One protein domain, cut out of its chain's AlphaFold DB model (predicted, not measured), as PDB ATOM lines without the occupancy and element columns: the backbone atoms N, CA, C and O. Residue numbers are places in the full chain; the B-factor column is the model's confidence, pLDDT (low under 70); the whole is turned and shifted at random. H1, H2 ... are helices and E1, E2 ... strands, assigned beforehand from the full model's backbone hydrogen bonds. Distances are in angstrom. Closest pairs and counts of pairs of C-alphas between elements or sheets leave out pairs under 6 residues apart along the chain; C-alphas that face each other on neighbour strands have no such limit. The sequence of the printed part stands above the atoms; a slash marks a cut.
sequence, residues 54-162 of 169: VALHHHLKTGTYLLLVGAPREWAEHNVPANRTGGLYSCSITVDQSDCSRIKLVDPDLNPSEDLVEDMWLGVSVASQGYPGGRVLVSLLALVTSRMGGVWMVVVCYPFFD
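AT A GLANCE: This is residues 54 to 162 of the 169 residues of an uncharacterized protein of Takifugu rubripes (UniProt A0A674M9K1). Two antiparallel sheets lie partly face to face as a small sandwich, with the edge strands E1 and E5 near each other, and the long E6 and E7 hairpin runs on past the four-stranded sheet and makes much of the length. The one named helix, H1, is short and only grazes the three-stranded sheet, on the stretch from E4 to E5 where the chain changes from one sheet to the other, and residues 72 to 86, between E2 and E3, are a long stretch with no named element. The printed part has 109 residues with one named helix and seven named strands, in the order E1 E2 E3 E4 H1 E5 E6 E7; it is mostly strand, though under half of the residues are in named elements. The sheets run E1 E2 E3 E4 and E5 E6 E7, each a meander in which every strand is the antiparallel neighbour of the one before. The whole is compact but elongated, with a radius of gyration of the C-alphas of 15.2 A and spans of 50 by 26 by 23 A.

HOW THE PARTS SIT: The first sheet begins with the hairpin of E1, residues 54 to 59, and E2, residues 64 to 71, where N 57 and O 66 are 2.9 A apart. E3, residues 87 to 92, is antiparallel to E2 at 151 degrees, with N 69 and O 89 at 2.9 A. E4, residues 100 to 102, is an edge strand, with N 90 and O 101 at 2.8 A across from E3. This sheet is strongly twisted. H1, residues 114 to 117, is not on it and is too short for an O i to N i+4 pair; its one O i to N i+3 pair is within hydrogen-bond range. In the second sheet, E5, residues 125 to 128, pairs with E6, residues 135 to 145, with N 127 and O 137 at 2.9 A. E6 and E7, residues 151 to 161, form a hairpin, with N 142 and O 154 at 2.8 A. Between the sheets, the closest C-alphas of E1 and E5 are those of Ala 55 and Ala 127, 5.7 A apart. E4 and E7 are apart. H1 only grazes the second sheet, with residues 115 to 117.

IN THESE COORDINATES: E1 begins at C-alpha 54, (-10.457, -37.453, -7.780). E2 is 22.3 A long, from first to last C-alpha, and E3 is 16.7 A. E6 is 30.8 A and E7 is 32.2 A, ending at C-alpha 161, (-13.967, -36.148, 8.646).

THE WHOLE: The C-alphas farthest apart are those of Val 95 and Met 148, 52.8 A. The printed part has no cut. The links E2 to E3 and E4 to H1 are long. Mean pLDDT of the printed part is 85.8; residues 107 to 116 and 162 are under 70.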
ATOM      1  N   VAL A  54      -9.031 -37.160  -7.981       97.19
ATOM      2  CA  VAL A  54     -10.457 -37.453  -7.780       97.19
ATOM      3  C   VAL A  54     -10.652 -38.614  -6.812       97.19
ATOM      4  O   VAL A  54      -9.897 -39.585  -6.841       97.19
ATOM      5  N   ALA A  55     -11.686 -38.542  -5.974       96.19
ATOM      6  CA  ALA A  55     -12.075 -39.639  -5.091       96.19
ATOM      7  C   ALA A  55     -13.590 -39.672  -4.865       96.19
ATOM      8  O   ALA A  55     -14.227 -38.636  -4.686       96.19
ATOM      9  N   LEU A  56     -14.172 -40.871  -4.817       95.19
ATOM     10  CA  LEU A  56     -15.567 -41.053  -4.420       95.19
ATOM     11  C   LEU A  56     -15.676 -41.078  -2.888       95.19
ATOM     12  O   LEU A  56     -14.919 -41.774  -2.205       95.19
ATOM     13  N   HIS A  57     -16.632 -40.342  -2.335       93.81
ATOM     14  CA  HIS A  57     -16.856 -40.265  -0.896       93.81
ATOM     15  C   HIS A  57     -18.331 -40.467  -0.556       93.81
ATOM     16  O   HIS A  57     -19.206 -39.955  -1.246       93.81
ATOM     17  N   HIS A  58     -18.608 -41.218   0.508       91.69
ATOM     18  CA  HIS A  58     -19.967 -41.484   0.964       91.69
ATOM     19  C   HIS A  58     -20.248 -40.665   2.226       91.69
ATOM     20  O   HIS A  58     -19.710 -40.954   3.296       91.69
ATOM     21  N   HIS A  59     -21.066 -39.623   2.076       86.94
ATOM     22  CA  HIS A  59     -21.302 -38.634   3.120       86.94
ATOM     23  C   HIS A  59     -22.235 -39.182   4.198       86.94
ATOM     24  O   HIS A  59     -23.362 -39.581   3.899       86.94
ATOM     25  N   LEU A  60     -21.801 -39.166   5.461       84.88
ATOM     26  CA  LEU A  60     -22.554 -39.799   6.547       84.88
ATOM     27  C   LEU A  60     -23.902 -39.124   6.819       84.88
ATOM     28  O   LEU A  60     -24.896 -39.808   7.048       84.88
ATOM     29  N   LYS A  61     -23.947 -37.785   6.804       83.62
ATOM     30  CA  LYS A  61     -25.145 -37.029   7.215       83.62
ATOM     31  C   LYS A  61     -26.301 -37.147   6.227       83.62
ATOM     32  O   LYS A  61     -27.451 -37.187   6.647       83.62
ATOM     33  N   THR A  62     -26.003 -37.167   4.931       84.75
ATOM     34  CA  THR A  62     -27.018 -37.232   3.867       84.75
ATOM     35  C   THR A  62     -27.207 -38.644   3.322       84.75
ATOM     36  O   THR A  62     -28.217 -38.898   2.673       84.75
ATOM     37  N   GLY A  63     -26.256 -39.561   3.551       87.06
ATOM     38  CA  GLY A  63     -26.257 -40.895   2.945       87.06
ATOM     39  C   GLY A  63     -26.071 -40.866   1.425       87.06
ATOM     40  O   GLY A  63     -26.504 -41.783   0.732       87.06
ATOM     41  N   THR A  64     -25.485 -39.791   0.886       90.62
ATOM     42  CA  THR A  64     -25.288 -39.602  -0.556       90.62
ATOM     43  C   THR A  64     -23.820 -39.725  -0.937       90.62
ATOM     44  O   THR A  64     -22.923 -39.386  -0.162       90.62
ATOM     45  N   TYR A  65     -23.561 -40.178  -2.163       92.44
ATOM     46  CA  TYR A  65     -22.221 -40.154  -2.735       92.44
ATOM     47  C   TYR A  65     -21.883 -38.759  -3.263       92.44
ATOM     48  O   TYR A  65     -22.702 -38.106  -3.911       92.44
ATOM     49  N   LEU A  66     -20.657 -38.331  -2.997       93.94
ATOM     50  CA  LEU A  66     -20.065 -37.085  -3.457       93.94
ATOM     51  C   LEU A  66     -18.777 -37.404  -4.211       93.94
ATOM     52  O   LEU A  66     -18.024 -38.306  -3.832       93.94
ATOM     53  N   LEU A  67     -18.518 -36.645  -5.269       95.81
ATOM     54  CA  LEU A  67     -17.251 -36.677  -5.982       95.81
ATOM     55  C   LEU A  67     -16.340 -35.599  -5.397       95.81
ATOM     56  O   LEU A  67     -16.656 -34.414  -5.468       95.81
ATOM     57  N   LEU A  68     -15.217 -36.012  -4.823       95.94
ATOM     58  CA  LEU A  68     -14.165 -35.106  -4.387       95.94
ATOM     59  C   LEU A  68     -13.216 -34.850  -5.548       95.94
ATOM     60  O   LEU A  68     -12.797 -35.800  -6.211       95.94
ATOM     61  N   VAL A  69     -12.876 -33.586  -5.774       97.56
ATOM     62  CA  VAL A  69     -12.041 -33.160  -6.898       97.56
ATOM     63  C   VAL A  69     -10.978 -32.178  -6.421       97.56
ATOM     64  O   VAL A  69     -11.298 -31.136  -5.851       97.56
ATOM     65  N   GLY A  70      -9.711 -32.503  -6.652       97.06
ATOM     66  CA  GLY A  70      -8.587 -31.612  -6.394       97.06
ATOM     67  C   GLY A  70      -8.340 -30.638  -7.546       97.06
ATOM     68  O   GLY A  70      -8.473 -30.998  -8.719       97.06
ATOM     69  N   ALA A  71      -7.961 -29.410  -7.195       97.19
ATOM     70  CA  ALA A  71      -7.625 -28.321  -8.107       97.19
ATOM     71  C   ALA A  71      -6.391 -27.560  -7.572       97.19
ATOM     72  O   ALA A  71      -6.523 -26.498  -6.964       97.19
ATOM     73  N   PRO A  72      -5.169 -28.097  -7.735       95.19
ATOM     74  CA  PRO A  72      -3.976 -27.570  -7.063       95.19
ATOM     75  C   PRO A  72      -3.535 -26.177  -7.503       95.19
ATOM     76  O   PRO A  72      -2.740 -25.555  -6.813       95.19
ATOM     77  N   ARG A  73      -4.041 -25.653  -8.619       94.75
ATOM     78  CA  ARG A  73      -3.719 -24.295  -9.080       94.75
ATOM     79  C   ARG A  73      -4.875 -23.311  -8.918       94.75
ATOM     80  O   ARG A  73      -4.844 -22.250  -9.542       94.75
ATOM     81  N   GLU A  74      -5.877 -23.679  -8.125       95.19
ATOM     82  CA  GLU A  74      -7.004 -22.823  -7.763       95.19
ATOM     83  C   GLU A  74      -6.559 -21.582  -6.983       95.19
ATOM     84  O   GLU A  74      -5.577 -21.616  -6.229       95.19
ATOM     85  N   TRP A  75      -7.304 -20.491  -7.156       92.31
ATOM     86  CA  TRP A  75      -7.076 -19.246  -6.429       92.31
ATOM     87  C   TRP A  75      -7.231 -19.441  -4.923       92.31
ATOM     88  O   TRP A  75      -7.949 -20.332  -4.462       92.31
ATOM     89  N   ALA A  76      -6.575 -18.598  -4.137       88.25
ATOM     90  CA  ALA A  76      -6.734 -18.604  -2.691       88.25
ATOM     91  C   ALA A  76      -8.187 -18.338  -2.258       88.25
ATOM     92  O   ALA A  76      -8.972 -17.690  -2.955       88.25
ATOM     93  N   GLU A  77      -8.559 -18.863  -1.090       85.25
ATOM     94  CA  GLU A  77      -9.800 -18.477  -0.420       85.25
ATOM     95  C   GLU A  77      -9.754 -17.004   0.013       85.25
ATOM     96  O   GLU A  77      -8.693 -16.428   0.254       85.25
ATOM     97  N   HIS A  78     -10.927 -16.378   0.127       80.00
ATOM     98  CA  HIS A  78     -11.007 -15.006   0.620       80.00
ATOM     99  C   HIS A  78     -10.444 -14.929   2.046       80.00
ATOM    100  O   HIS A  78     -10.776 -15.775   2.876       80.00
ATOM    101  N   ASN A  79      -9.637 -13.903   2.327       79.25
ATOM    102  CA  ASN A  79      -8.899 -13.710   3.585       79.25
ATOM    103  C   ASN A  79      -7.715 -14.661   3.824       79.25
ATOM    104  O   ASN A  79      -7.176 -14.675   4.927       79.25
ATOM    105  N   VAL A  80      -7.274 -15.419   2.818       81.62
ATOM    106  CA  VAL A  80      -5.984 -16.115   2.871       81.62
ATOM    107  C   VAL A  80      -4.924 -15.223   2.212       81.62
ATOM    108  O   VAL A  80      -5.156 -14.764   1.091       81.62
ATOM    109  N   PRO A  81      -3.783 -14.938   2.870       82.88
ATOM    110  CA  PRO A  81      -2.724 -14.101   2.310       82.88
ATOM    111  C   PRO A  81      -1.906 -14.905   1.290       82.88
ATOM    112  O   PRO A  81      -0.773 -15.271   1.556       82.88
ATOM    113  N   ALA A  82      -2.515 -15.262   0.162       84.00
ATOM    114  CA  ALA A  82      -1.878 -15.955  -0.950       84.00
ATOM    115  C   ALA A  82      -2.656 -15.652  -2.236       84.00
ATOM    116  O   ALA A  82      -3.840 -15.316  -2.204       84.00
ATOM    117  N   ASN A  83      -2.011 -15.793  -3.385       88.25
ATOM    118  CA  ASN A  83      -2.631 -15.680  -4.691       88.25
ATOM    119  C   ASN A  83      -3.188 -17.040  -5.128       88.25
ATOM    120  O   ASN A  83      -4.372 -17.165  -5.457       88.25
ATOM    121  N   ARG A  84      -2.363 -18.092  -5.079       89.88
ATOM    122  CA  ARG A  84      -2.773 -19.465  -5.397       89.88
ATOM    123  C   ARG A  84      -2.419 -20.412  -4.268       89.88
ATOM    124  O   ARG A  84      -1.258 -20.620  -3.967       89.88
ATOM    125  N   THR A  85      -3.422 -21.061  -3.696       89.44
ATOM    126  CA  THR A  85      -3.213 -22.096  -2.668       89.44
ATOM    127  C   THR A  85      -3.498 -23.495  -3.195       89.44
ATOM    128  O   THR A  85      -3.058 -24.487  -2.616       89.44
ATOM    129  N   GLY A  86      -4.271 -23.590  -4.281       92.81
ATOM    130  CA  GLY A  86      -4.990 -24.802  -4.641       92.81
ATOM    131  C   GLY A  86      -6.270 -24.973  -3.823       92.81
ATOM    132  O   GLY A  86      -6.578 -24.180  -2.928       92.81
ATOM    133  N   GLY A  87      -7.032 -26.015  -4.136       92.62
ATOM    134  CA  GLY A  87      -8.343 -26.245  -3.552       92.62
ATOM    135  C   GLY A  87      -8.825 -27.682  -3.675       92.62
ATOM    136  O   GLY A  87      -8.364 -28.471  -4.503       92.62
ATOM    137  N   LEU A  88      -9.807 -28.000  -2.835       94.44
ATOM    138  CA  LEU A  88     -10.559 -29.245  -2.866       94.44
ATOM    139  C   LEU A  88     -12.042 -28.919  -3.031       94.44
ATOM    140  O   LEU A  88     -12.570 -28.062  -2.326       94.44
ATOM    141  N   TYR A  89     -12.718 -29.618  -3.934       95.38
ATOM    142  CA  TYR A  89     -14.137 -29.440  -4.219       95.38
ATOM    143  C   TYR A  89     -14.918 -30.712  -3.903       95.38
ATOM    144  O   TYR A  89     -14.418 -31.818  -4.099       95.38
ATOM    145  N   SER A  90     -16.162 -30.556  -3.455       94.62
ATOM    146  CA  SER A  90     -17.171 -31.611  -3.416       94.62
ATOM    147  C   SER A  90     -18.252 -31.326  -4.455       94.62
ATOM    148  O   SER A  90     -18.842 -30.249  -4.476       94.62
ATOM    149  N   CYS A  91     -18.527 -32.299  -5.316       96.25
ATOM    150  CA  CYS A  91     -19.573 -32.222  -6.329       96.25
ATOM    151  C   CYS A  91     -20.637 -33.287  -6.060       96.25
ATOM    152  O   CYS A  91     -20.315 -34.436  -5.730       96.25
ATOM    153  N   SER A  92     -21.905 -32.933  -6.246       95.19
ATOM    154  CA  SER A  92     -22.994 -33.911  -6.185       95.19
ATOM    155  C   SER A  92     -23.017 -34.767  -7.456       95.19
ATOM    156  O   SER A  92     -22.625 -34.314  -8.529       95.19
ATOM    157  N   ILE A  93     -23.469 -36.022  -7.378       94.44
ATOM    158  CA  ILE A  93     -23.573 -36.899  -8.561       94.44
ATOM    159  C   ILE A  93     -24.876 -36.585  -9.305       94.44
ATOM    160  O   ILE A  93     -25.872 -37.295  -9.199       94.44
ATOM    161  N   THR A  94     -24.872 -35.463 -10.022       94.50
ATOM    162  CA  THR A  94     -26.006 -34.967 -10.813       94.50
ATOM    163  C   THR A  94     -25.564 -34.530 -12.213       94.50
ATOM    164  O   THR A  94     -24.366 -34.440 -12.496       94.50
ATOM    165  N   VAL A  95     -26.537 -34.257 -13.090       95.44
ATOM    166  CA  VAL A  95     -26.319 -33.750 -14.460       95.44
ATOM    167  C   VAL A  95     -25.830 -32.294 -14.473       95.44
ATOM    168  O   VAL A  95     -25.262 -31.852 -15.473       95.44
ATOM    169  N   ASP A  96     -26.017 -31.550 -13.380       96.25
ATOM    170  CA  ASP A  96     -25.491 -30.193 -13.258       96.25
ATOM    171  C   ASP A  96     -23.958 -30.231 -13.282       96.25
ATOM    172  O   ASP A  96     -23.329 -31.012 -12.572       96.25
ATOM    173  N   GLN A  97     -23.348 -29.406 -14.128       96.19
ATOM    174  CA  GLN A  97     -21.896 -29.376 -14.304       96.19
ATOM    175  C   GLN A  97     -21.200 -28.433 -13.318       96.19
ATOM    176  O   GLN A  97     -19.975 -28.479 -13.209       96.19
ATOM    177  N   SER A  98     -21.971 -27.575 -12.646       94.00
ATOM    178  CA  SER A  98     -21.516 -26.465 -11.803       94.00
ATOM    179  C   SER A  98     -21.899 -26.610 -10.326       94.00
ATOM    180  O   SER A  98     -21.683 -25.698  -9.535       94.00
ATOM    181  N   ASP A  99     -22.409 -27.772  -9.921       94.94
ATOM    182  CA  ASP A  99     -22.802 -28.109  -8.543       94.94
ATOM    183  C   ASP A  99     -21.613 -28.527  -7.645       94.94
ATOM    184  O   ASP A  99     -21.771 -29.298  -6.692       94.94
ATOM    185  N   CYS A 100     -20.413 -28.028  -7.952       95.81
ATOM    186  CA  CYS A 100     -19.193 -28.269  -7.191       95.81
ATOM    187  C   CYS A 100     -18.953 -27.130  -6.196       95.81
ATOM    188  O   CYS A 100     -18.826 -25.970  -6.579       95.81
ATOM    189  N   SER A 101     -18.841 -27.460  -4.914       94.00
ATOM    190  CA  SER A 101     -18.579 -26.502  -3.837       94.00
ATOM    191  C   SER A 101     -17.177 -26.695  -3.274       94.00
ATOM    192  O   SER A 101     -16.759 -27.822  -3.013       94.00
ATOM    193  N   ARG A 102     -16.439 -25.600  -3.065       92.06
ATOM    194  CA  ARG A 102     -15.110 -25.649  -2.439       92.06
ATOM    195  C   ARG A 102     -15.232 -26.020  -0.960       92.06
ATOM    196  O   ARG A 102     -16.047 -25.447  -0.237       92.06
ATOM    197  N   ILE A 103     -14.405 -26.957  -0.511       89.38
ATOM    198  CA  ILE A 103     -14.282 -27.354   0.893       89.38
ATOM    199  C   ILE A 103     -13.251 -26.441   1.546       89.38
ATOM    200  O   ILE A 103     -12.119 -26.346   1.077       89.38
ATOM    201  N   LYS A 104     -13.649 -25.785   2.636       83.94
ATOM    202  CA  LYS A 104     -12.770 -24.909   3.411       83.94
ATOM    203  C   LYS A 104     -11.845 -25.757   4.272       83.94
ATOM    204  O   LYS A 104     -12.314 -26.458   5.168       83.94
ATOM    205  N   LEU A 105     -10.556 -25.721   3.958       75.62
ATOM    206  CA  LEU A 105      -9.520 -26.489   4.658       75.62
ATOM    207  C   LEU A 105      -8.507 -25.595   5.376       75.62
ATOM    208  O   LEU A 105      -7.831 -26.066   6.284       75.62
ATOM    209  N   VAL A 106      -8.397 -24.329   4.970       71.12
ATOM    210  CA  VAL A 106      -7.491 -23.353   5.576       71.12
ATOM    211  C   VAL A 106      -8.305 -22.476   6.517       71.12
ATOM    212  O   VAL A 106      -9.253 -21.822   6.084       71.12
ATOM    213  N   ASP A 107      -7.943 -22.467   7.799       67.25
ATOM    214  CA  ASP A 107      -8.549 -21.548   8.759       67.25
ATOM    215  C   ASP A 107      -7.913 -20.156   8.595       67.25
ATOM    216  O   ASP A 107      -6.697 -20.018   8.772       67.25
ATOM    217  N   PRO A 108      -8.695 -19.112   8.262       61.25
ATOM    218  CA  PRO A 108      -8.163 -17.762   8.069       61.25
ATOM    219  C   PRO A 108      -7.614 -17.163   9.373       61.25
ATOM    220  O   PRO A 108      -6.735 -16.306   9.335       61.25
ATOM    221  N   ASP A 109      -8.081 -17.649  10.526       57.81
ATOM    222  CA  ASP A 109      -7.677 -17.161  11.847       57.81
ATOM    223  C   ASP A 109      -6.270 -17.630  12.266       57.81
ATOM    224  O   ASP A 109      -5.708 -17.120  13.237       57.81
ATOM    225  N   LEU A 110      -5.665 -18.579  11.538       58.16
ATOM    226  CA  LEU A 110      -4.345 -19.124  11.874       58.16
ATOM    227  C   LEU A 110      -3.167 -18.222  11.471       58.16
ATOM    228  O   LEU A 110      -2.027 -18.594  11.739       58.16
ATOM    229  N   ASN A 111      -3.409 -17.051  10.864       54.41
ATOM    230  CA  ASN A 111      -2.387 -16.094  10.401       54.41
ATOM    231  C   ASN A 111      -1.088 -16.748   9.875       54.41
ATOM    232  O   ASN A 111       0.010 -16.406  10.334       54.41
ATOM    233  N   PRO A 112      -1.169 -17.706   8.936       62.56
ATOM    234  CA  PRO A 112       0.033 -18.227   8.311       62.56
ATOM    235  C   PRO A 112       0.680 -17.119   7.459       62.56
ATOM    236  O   PRO A 112      -0.013 -16.311   6.841       62.56
ATOM    237  N   SER A 113       2.012 -17.044   7.446       61.34
ATOM    238  CA  SER A 113       2.718 -16.080   6.591       61.34
ATOM    239  C   SER A 113       2.497 -16.414   5.115       61.34
ATOM    240  O   SER A 113       2.495 -17.591   4.761       61.34
ATOM    241  N   GLU A 114       2.383 -15.394   4.265       62.12
ATOM    242  CA  GLU A 114       2.144 -15.520   2.815       62.12
ATOM    243  C   GLU A 114       3.085 -16.530   2.135       62.12
ATOM    244  O   GLU A 114       2.627 -17.452   1.462       62.12
ATOM    245  N   ASP A 115       4.381 -16.470   2.453       59.97
ATOM    246  CA  ASP A 115       5.407 -17.377   1.915       59.97
ATOM    247  C   ASP A 115       5.164 -18.870   2.212       59.97
ATOM    248  O   ASP A 115       5.705 -19.735   1.527       59.97
ATOM    249  N   LEU A 116       4.394 -19.193   3.258       68.62
ATOM    250  CA  LEU A 116       4.106 -20.577   3.648       68.62
ATOM    251  C   LEU A 116       2.863 -21.141   2.956       68.62
ATOM    252  O   LEU A 116       2.676 -22.355   2.978       68.62
ATOM    253  N   VAL A 117       2.009 -20.278   2.402       74.25
ATOM    254  CA  VAL A 117       0.675 -20.641   1.893       74.25
ATOM    255  C   VAL A 117       0.569 -20.448   0.380       74.25
ATOM    256  O   VAL A 117      -0.286 -21.066  -0.258       74.25
ATOM    257  N   GLU A 118       1.465 -19.656  -0.207       81.31
ATOM    258  CA  GLU A 118       1.589 -19.501  -1.653       81.31
ATOM    259  C   GLU A 118       2.022 -20.803  -2.342       81.31
ATOM    260  O   GLU A 118       2.909 -21.519  -1.880       81.31
ATOM    261  N   ASP A 119       1.385 -21.100  -3.476       82.94
ATOM    262  CA  ASP A 119       1.675 -22.214  -4.379       82.94
ATOM    263  C   ASP A 119       1.863 -23.567  -3.661       82.94
ATOM    264  O   ASP A 119       2.675 -24.406  -4.054       82.94
ATOM    265  N   MET A 120       1.044 -23.829  -2.637       85.44
ATOM    266  CA  MET A 120       1.061 -25.096  -1.901       85.44
ATOM    267  C   MET A 120       0.477 -26.287  -2.674       85.44
ATOM    268  O   MET A 120       0.525 -27.414  -2.197       85.44
ATOM    269  N   TRP A 121      -0.149 -26.085  -3.834       91.62
ATOM    270  CA  TRP A 121      -0.776 -27.166  -4.612       91.62
ATOM    271  C   TRP A 121      -1.750 -28.032  -3.788       91.62
ATOM    272  O   TRP A 121      -1.737 -29.267  -3.857       91.62
ATOM    273  N   LEU A 122      -2.610 -27.397  -2.987       92.06
ATOM    274  CA  LEU A 122      -3.630 -28.096  -2.206       92.06
ATOM    275  C   LEU A 122      -4.570 -28.892  -3.120       92.06
ATOM    276  O   LEU A 122      -5.134 -28.358  -4.072       92.06
ATOM    277  N   GLY A 123      -4.760 -30.176  -2.816       93.75
ATOM    278  CA  GLY A 123      -5.563 -31.068  -3.655       93.75
ATOM    279  C   GLY A 123      -4.761 -31.747  -4.767       93.75
ATOM    280  O   GLY A 123      -5.352 -32.300  -5.693       93.75
ATOM    281  N   VAL A 124      -3.424 -31.767  -4.684       95.31
ATOM    282  CA  VAL A 124      -2.584 -32.554  -5.607       95.31
ATOM    283  C   VAL A 124      -2.905 -34.054  -5.545       95.31
ATOM    284  O   VAL A 124      -2.796 -34.753  -6.548       95.31
ATOM    285  N   SER A 125      -3.350 -34.545  -4.385       95.12
ATOM    286  CA  SER A 125      -3.840 -35.910  -4.193       95.12
ATOM    287  C   SER A 125      -4.995 -35.925  -3.198       95.12
ATOM    288  O   SER A 125      -4.997 -35.160  -2.230       95.12
ATOM    289  N   VAL A 126      -5.971 -36.798  -3.442       95.31
ATOM    290  CA  VAL A 126      -7.153 -36.987  -2.598       95.31
ATOM    291  C   VAL A 126      -7.452 -38.476  -2.511       95.31
ATOM    292  O   VAL A 126      -7.479 -39.170  -3.524       95.31
ATOM    293  N   ALA A 127      -7.712 -38.965  -1.302       94.56
ATOM    294  CA  ALA A 127      -8.128 -40.339  -1.060       94.56
ATOM    295  C   ALA A 127      -9.269 -40.384  -0.041       94.56
ATOM    296  O   ALA A 127      -9.287 -39.629   0.926       94.56
ATOM    297  N   SER A 128     -10.214 -41.297  -0.241       92.94
ATOM    298  CA  SER A 128     -11.376 -41.499   0.627       92.94
ATOM    299  C   SER A 128     -11.475 -42.975   0.996       92.94
ATOM    300  O   SER A 128     -11.243 -43.842   0.158       92.94
ATOM    301  N   GLN A 129     -11.833 -43.270   2.248       90.75
ATOM    302  CA  GLN A 129     -11.991 -44.651   2.728       90.75
ATOM    303  C   GLN A 129     -13.231 -45.369   2.158       90.75
ATOM    304  O   GLN A 129     -13.378 -46.574   2.343       90.75
ATOM    305  N   GLY A 130     -14.126 -44.656   1.466       82.62
ATOM    306  CA  GLY A 130     -15.206 -45.237   0.655       82.62
ATOM    307  C   GLY A 130     -16.434 -45.769   1.410       82.62
ATOM    308  O   GLY A 130     -17.491 -45.908   0.800       82.62
ATOM    309  N   TYR A 131     -16.349 -46.023   2.718       86.56
ATOM    310  CA  TYR A 131     -17.510 -46.375   3.547       86.56
ATOM    311  C   TYR A 131     -18.219 -45.109   4.086       86.56
ATOM    312  O   TYR A 131     -17.594 -44.046   4.135       86.56
ATOM    313  N   PRO A 132     -19.514 -45.181   4.470       85.44
ATOM    314  CA  PRO A 132     -20.240 -44.025   5.007       85.44
ATOM    315  C   PRO A 132     -19.530 -43.410   6.221       85.44
ATOM    316  O   PRO A 132     -19.301 -44.103   7.211       85.44
ATOM    317  N   GLY A 133     -19.183 -42.122   6.148       80.44
ATOM    318  CA  GLY A 133     -18.408 -41.447   7.201       80.44
ATOM    319  C   GLY A 133     -16.933 -41.857   7.256       80.44
ATOM    320  O   GLY A 133     -16.270 -41.714   8.283       80.44
ATOM    321  N   GLY A 134     -16.404 -42.422   6.170       85.50
ATOM    322  CA  GLY A 134     -14.983 -42.724   6.038       85.50
ATOM    323  C   GLY A 134     -14.124 -41.460   6.058       85.50
ATOM    324  O   GLY A 134     -14.554 -40.389   5.636       85.50
ATOM    325  N   ARG A 135     -12.876 -41.564   6.526       88.12
ATOM    326  CA  ARG A 135     -11.966 -40.406   6.513       88.12
ATOM    327  C   ARG A 135     -11.546 -40.059   5.088       88.12
ATOM    328  O   ARG A 135     -11.421 -40.944   4.235       88.12
ATOM    329  N   VAL A 136     -11.264 -38.781   4.876       90.44
ATOM    330  CA  VAL A 136     -10.671 -38.267   3.643       90.44
ATOM    331  C   VAL A 136      -9.269 -37.769   3.952       90.44
ATOM    332  O   VAL A 136      -9.043 -37.141   4.983       90.44
ATOM    333  N   LEU A 137      -8.326 -38.070   3.069       91.81
ATOM    334  CA  LEU A 137      -6.979 -37.522   3.066       91.81
ATOM    335  C   LEU A 137      -6.842 -36.602   1.861       91.81
ATOM    336  O   LEU A 137      -7.164 -37.000   0.742       91.81
ATOM    337  N   VAL A 138      -6.335 -35.397   2.092       92.56
ATOM    338  CA  VAL A 138      -5.943 -34.457   1.041       92.56
ATOM    339  C   VAL A 138      -4.482 -34.089   1.221       92.56
ATOM    340  O   VAL A 138      -4.027 -33.878   2.343       92.56
ATOM    341  N   SER A 139      -3.738 -34.033   0.125       91.94
ATOM    342  CA  SER A 139      -2.327 -33.665   0.144       91.94
ATOM    343  C   SER A 139      -2.100 -32.279  -0.447       91.94
ATOM    344  O   SER A 139      -2.808 -31.860  -1.367       91.94
ATOM    345  N   LEU A 140      -1.072 -31.607   0.063       89.25
ATOM    346  CA  LEU A 140      -0.483 -30.398  -0.496       89.25
ATOM    347  C   LEU A 140       1.041 -30.540  -0.565       89.25
ATOM    348  O   LEU A 140       1.642 -31.379   0.112       89.25
ATOM    349  N   LEU A 141       1.649 -29.732  -1.413       88.94
ATOM    350  CA  LEU A 141       3.068 -29.646  -1.691       88.94
ATOM    351  C   LEU A 141       3.631 -28.354  -1.084       88.94
ATOM    352  O   LEU A 141       3.383 -27.271  -1.591       88.94
ATOM    353  N   ALA A 142       4.416 -28.453  -0.020       80.75
ATOM    354  CA  ALA A 142       5.064 -27.298   0.589       80.75
ATOM    355  C   ALA A 142       6.537 -27.220   0.165       80.75
ATOM    356  O   ALA A 142       7.269 -28.212   0.235       80.75
ATOM    357  N   LEU A 143       6.992 -26.032  -0.236       79.00
ATOM    358  CA  LEU A 143       8.416 -25.739  -0.376       79.00
ATOM    359  C   LEU A 143       8.960 -25.284   0.975       79.00
ATOM    360  O   LEU A 143       8.514 -24.294   1.543       79.00
ATOM    361  N   VAL A 144       9.937 -26.019   1.498       78.38
ATOM    362  CA  VAL A 144      10.529 -25.756   2.809       78.38
ATOM    363  C   VAL A 144      11.998 -25.397   2.645       78.38
ATOM    364  O   VAL A 144      12.793 -26.165   2.098       78.38
ATOM    365  N   THR A 145      12.382 -24.236   3.167       78.44
ATOM    366  CA  THR A 145      13.779 -23.802   3.245       78.44
ATOM    367  C   THR A 145      14.440 -24.346   4.511       78.44
ATOM    368  O   THR A 145      13.995 -24.094   5.629       78.44
ATOM    369  N   SER A 146      15.538 -25.077   4.353       80.38
ATOM    370  CA  SER A 146      16.401 -25.528   5.445       80.38
ATOM    371  C   SER A 146      17.207 -24.367   6.033       80.38
ATOM    372  O   SER A 146      17.570 -23.427   5.326       80.38
ATOM    373  N   ARG A 147      17.605 -24.480   7.309       79.00
ATOM    374  CA  ARG A 147      18.524 -23.529   7.969       79.00
ATOM    375  C   ARG A 147      19.867 -23.372   7.250       79.00
ATOM    376  O   ARG A 147      20.514 -22.347   7.416       79.00
ATOM    377  N   MET A 148      20.291 -24.372   6.472       83.00
ATOM    378  CA  MET A 148      21.523 -24.314   5.669       83.00
ATOM    379  C   MET A 148      21.293 -23.754   4.250       83.00
ATOM    380  O   MET A 148      22.184 -23.846   3.415       83.00
ATOM    381  N   GLY A 149      20.103 -23.214   3.956       82.31
ATOM    382  CA  GLY A 149      19.759 -22.606   2.663       82.31
ATOM    383  C   GLY A 149      19.302 -23.581   1.571       82.31
ATOM    384  O   GLY A 149      19.023 -23.153   0.456       82.31
ATOM    385  N   GLY A 150      19.208 -24.884   1.857       85.69
ATOM    386  CA  GLY A 150      18.665 -25.866   0.908       85.69
ATOM    387  C   GLY A 150      17.138 -25.806   0.829       85.69
ATOM    388  O   GLY A 150      16.488 -25.754   1.870       85.69
ATOM    389  N   VAL A 151      16.563 -25.850  -0.372       82.69
ATOM    390  CA  VAL A 151      15.105 -25.890  -0.585       82.69
ATOM    391  C   VAL A 151      14.669 -27.330  -0.836       82.69
ATOM    392  O   VAL A 151      15.240 -28.006  -1.690       82.69
ATOM    393  N   TRP A 152      13.659 -27.791  -0.101       84.31
ATOM    394  CA  TRP A 152      13.105 -29.136  -0.222       84.31
ATOM    395  C   TRP A 152      11.613 -29.080  -0.495       84.31
ATOM    396  O   TRP A 152      10.894 -28.261   0.070       84.31
ATOM    397  N   MET A 153      11.151 -29.997  -1.333       84.12
ATOM    398  CA  MET A 153       9.735 -30.197  -1.586       84.12
ATOM    399  C   MET A 153       9.208 -31.250  -0.612       84.12
ATOM    400  O   MET A 153       9.702 -32.378  -0.589       84.12
ATOM    401  N   VAL A 154       8.227 -30.876   0.202       85.12
ATOM    402  CA  VAL A 154       7.620 -31.735   1.220       85.12
ATOM    403  C   VAL A 154       6.154 -31.941   0.877       85.12
ATOM    404  O   VAL A 154       5.437 -30.994   0.575       85.12
ATOM    405  N   VAL A 155       5.693 -33.188   0.935       87.38
ATOM    406  CA  VAL A 155       4.266 -33.498   0.822       87.38
ATOM    407  C   VAL A 155       3.672 -33.532   2.223       87.38
ATOM    408  O   VAL A 155       4.148 -34.275   3.080       87.38
ATOM    409  N   VAL A 156       2.624 -32.745   2.442       86.25
ATOM    410  CA  VAL A 156       1.865 -32.720   3.695       86.25
ATOM    411  C   VAL A 156       0.472 -33.274   3.429       86.25
ATOM    412  O   VAL A 156      -0.165 -32.907   2.445       86.25
ATOM    413  N   CYS A 157       0.001 -34.174   4.292       86.25
ATOM    414  CA  CYS A 157      -1.312 -34.805   4.175       86.25
ATOM    415  C   CYS A 157      -2.203 -34.402   5.350       86.25
ATOM    416  O   CYS A 157      -1.828 -34.594   6.505       86.25
ATOM    417  N   TYR A 158      -3.408 -33.934   5.046       82.44
ATOM    418  CA  TYR A 158      -4.411 -33.525   6.019       82.44
ATOM    419  C   TYR A 158      -5.573 -34.522   6.022       82.44
ATOM    420  O   TYR A 158      -6.262 -34.673   5.007       82.44
ATOM    421  N   PRO A 159      -5.795 -35.240   7.135       84.88
ATOM    422  CA  PRO A 159      -6.999 -36.029   7.321       84.88
ATOM    423  C   PRO A 159      -8.149 -35.132   7.780       84.88
ATOM    424  O   PRO A 159      -7.984 -34.357   8.715       84.88
ATOM    425  N   PHE A 160      -9.337 -35.293   7.205       79.38
ATOM    426  CA  PHE A 160     -10.555 -34.667   7.721       79.38
ATOM    427  C   PHE A 160     -11.748 -35.631   7.676       79.38
ATOM    428  O   PHE A 160     -11.706 -36.686   7.029       79.38
ATOM    429  N   PHE A 161     -12.798 -35.297   8.431       73.81
ATOM    430  CA  PHE A 161     -13.967 -36.148   8.646       73.81
ATOM    431  C   PHE A 161     -15.228 -35.496   8.067       73.81
ATOM    432  O   PHE A 161     -15.535 -34.353   8.397       73.81
ATOM    433  N   ASP A 162     -15.951 -36.225   7.207       62.28
ATOM    434  CA  ASP A 162     -17.263 -35.835   6.658       62.28
ATOM    435  C   ASP A 162     -17.352 -34.376   6.156       62.28
ATOM    436  O   ASP A 162     -18.340 -33.682   6.395       62.28
TER     437      ASP A 162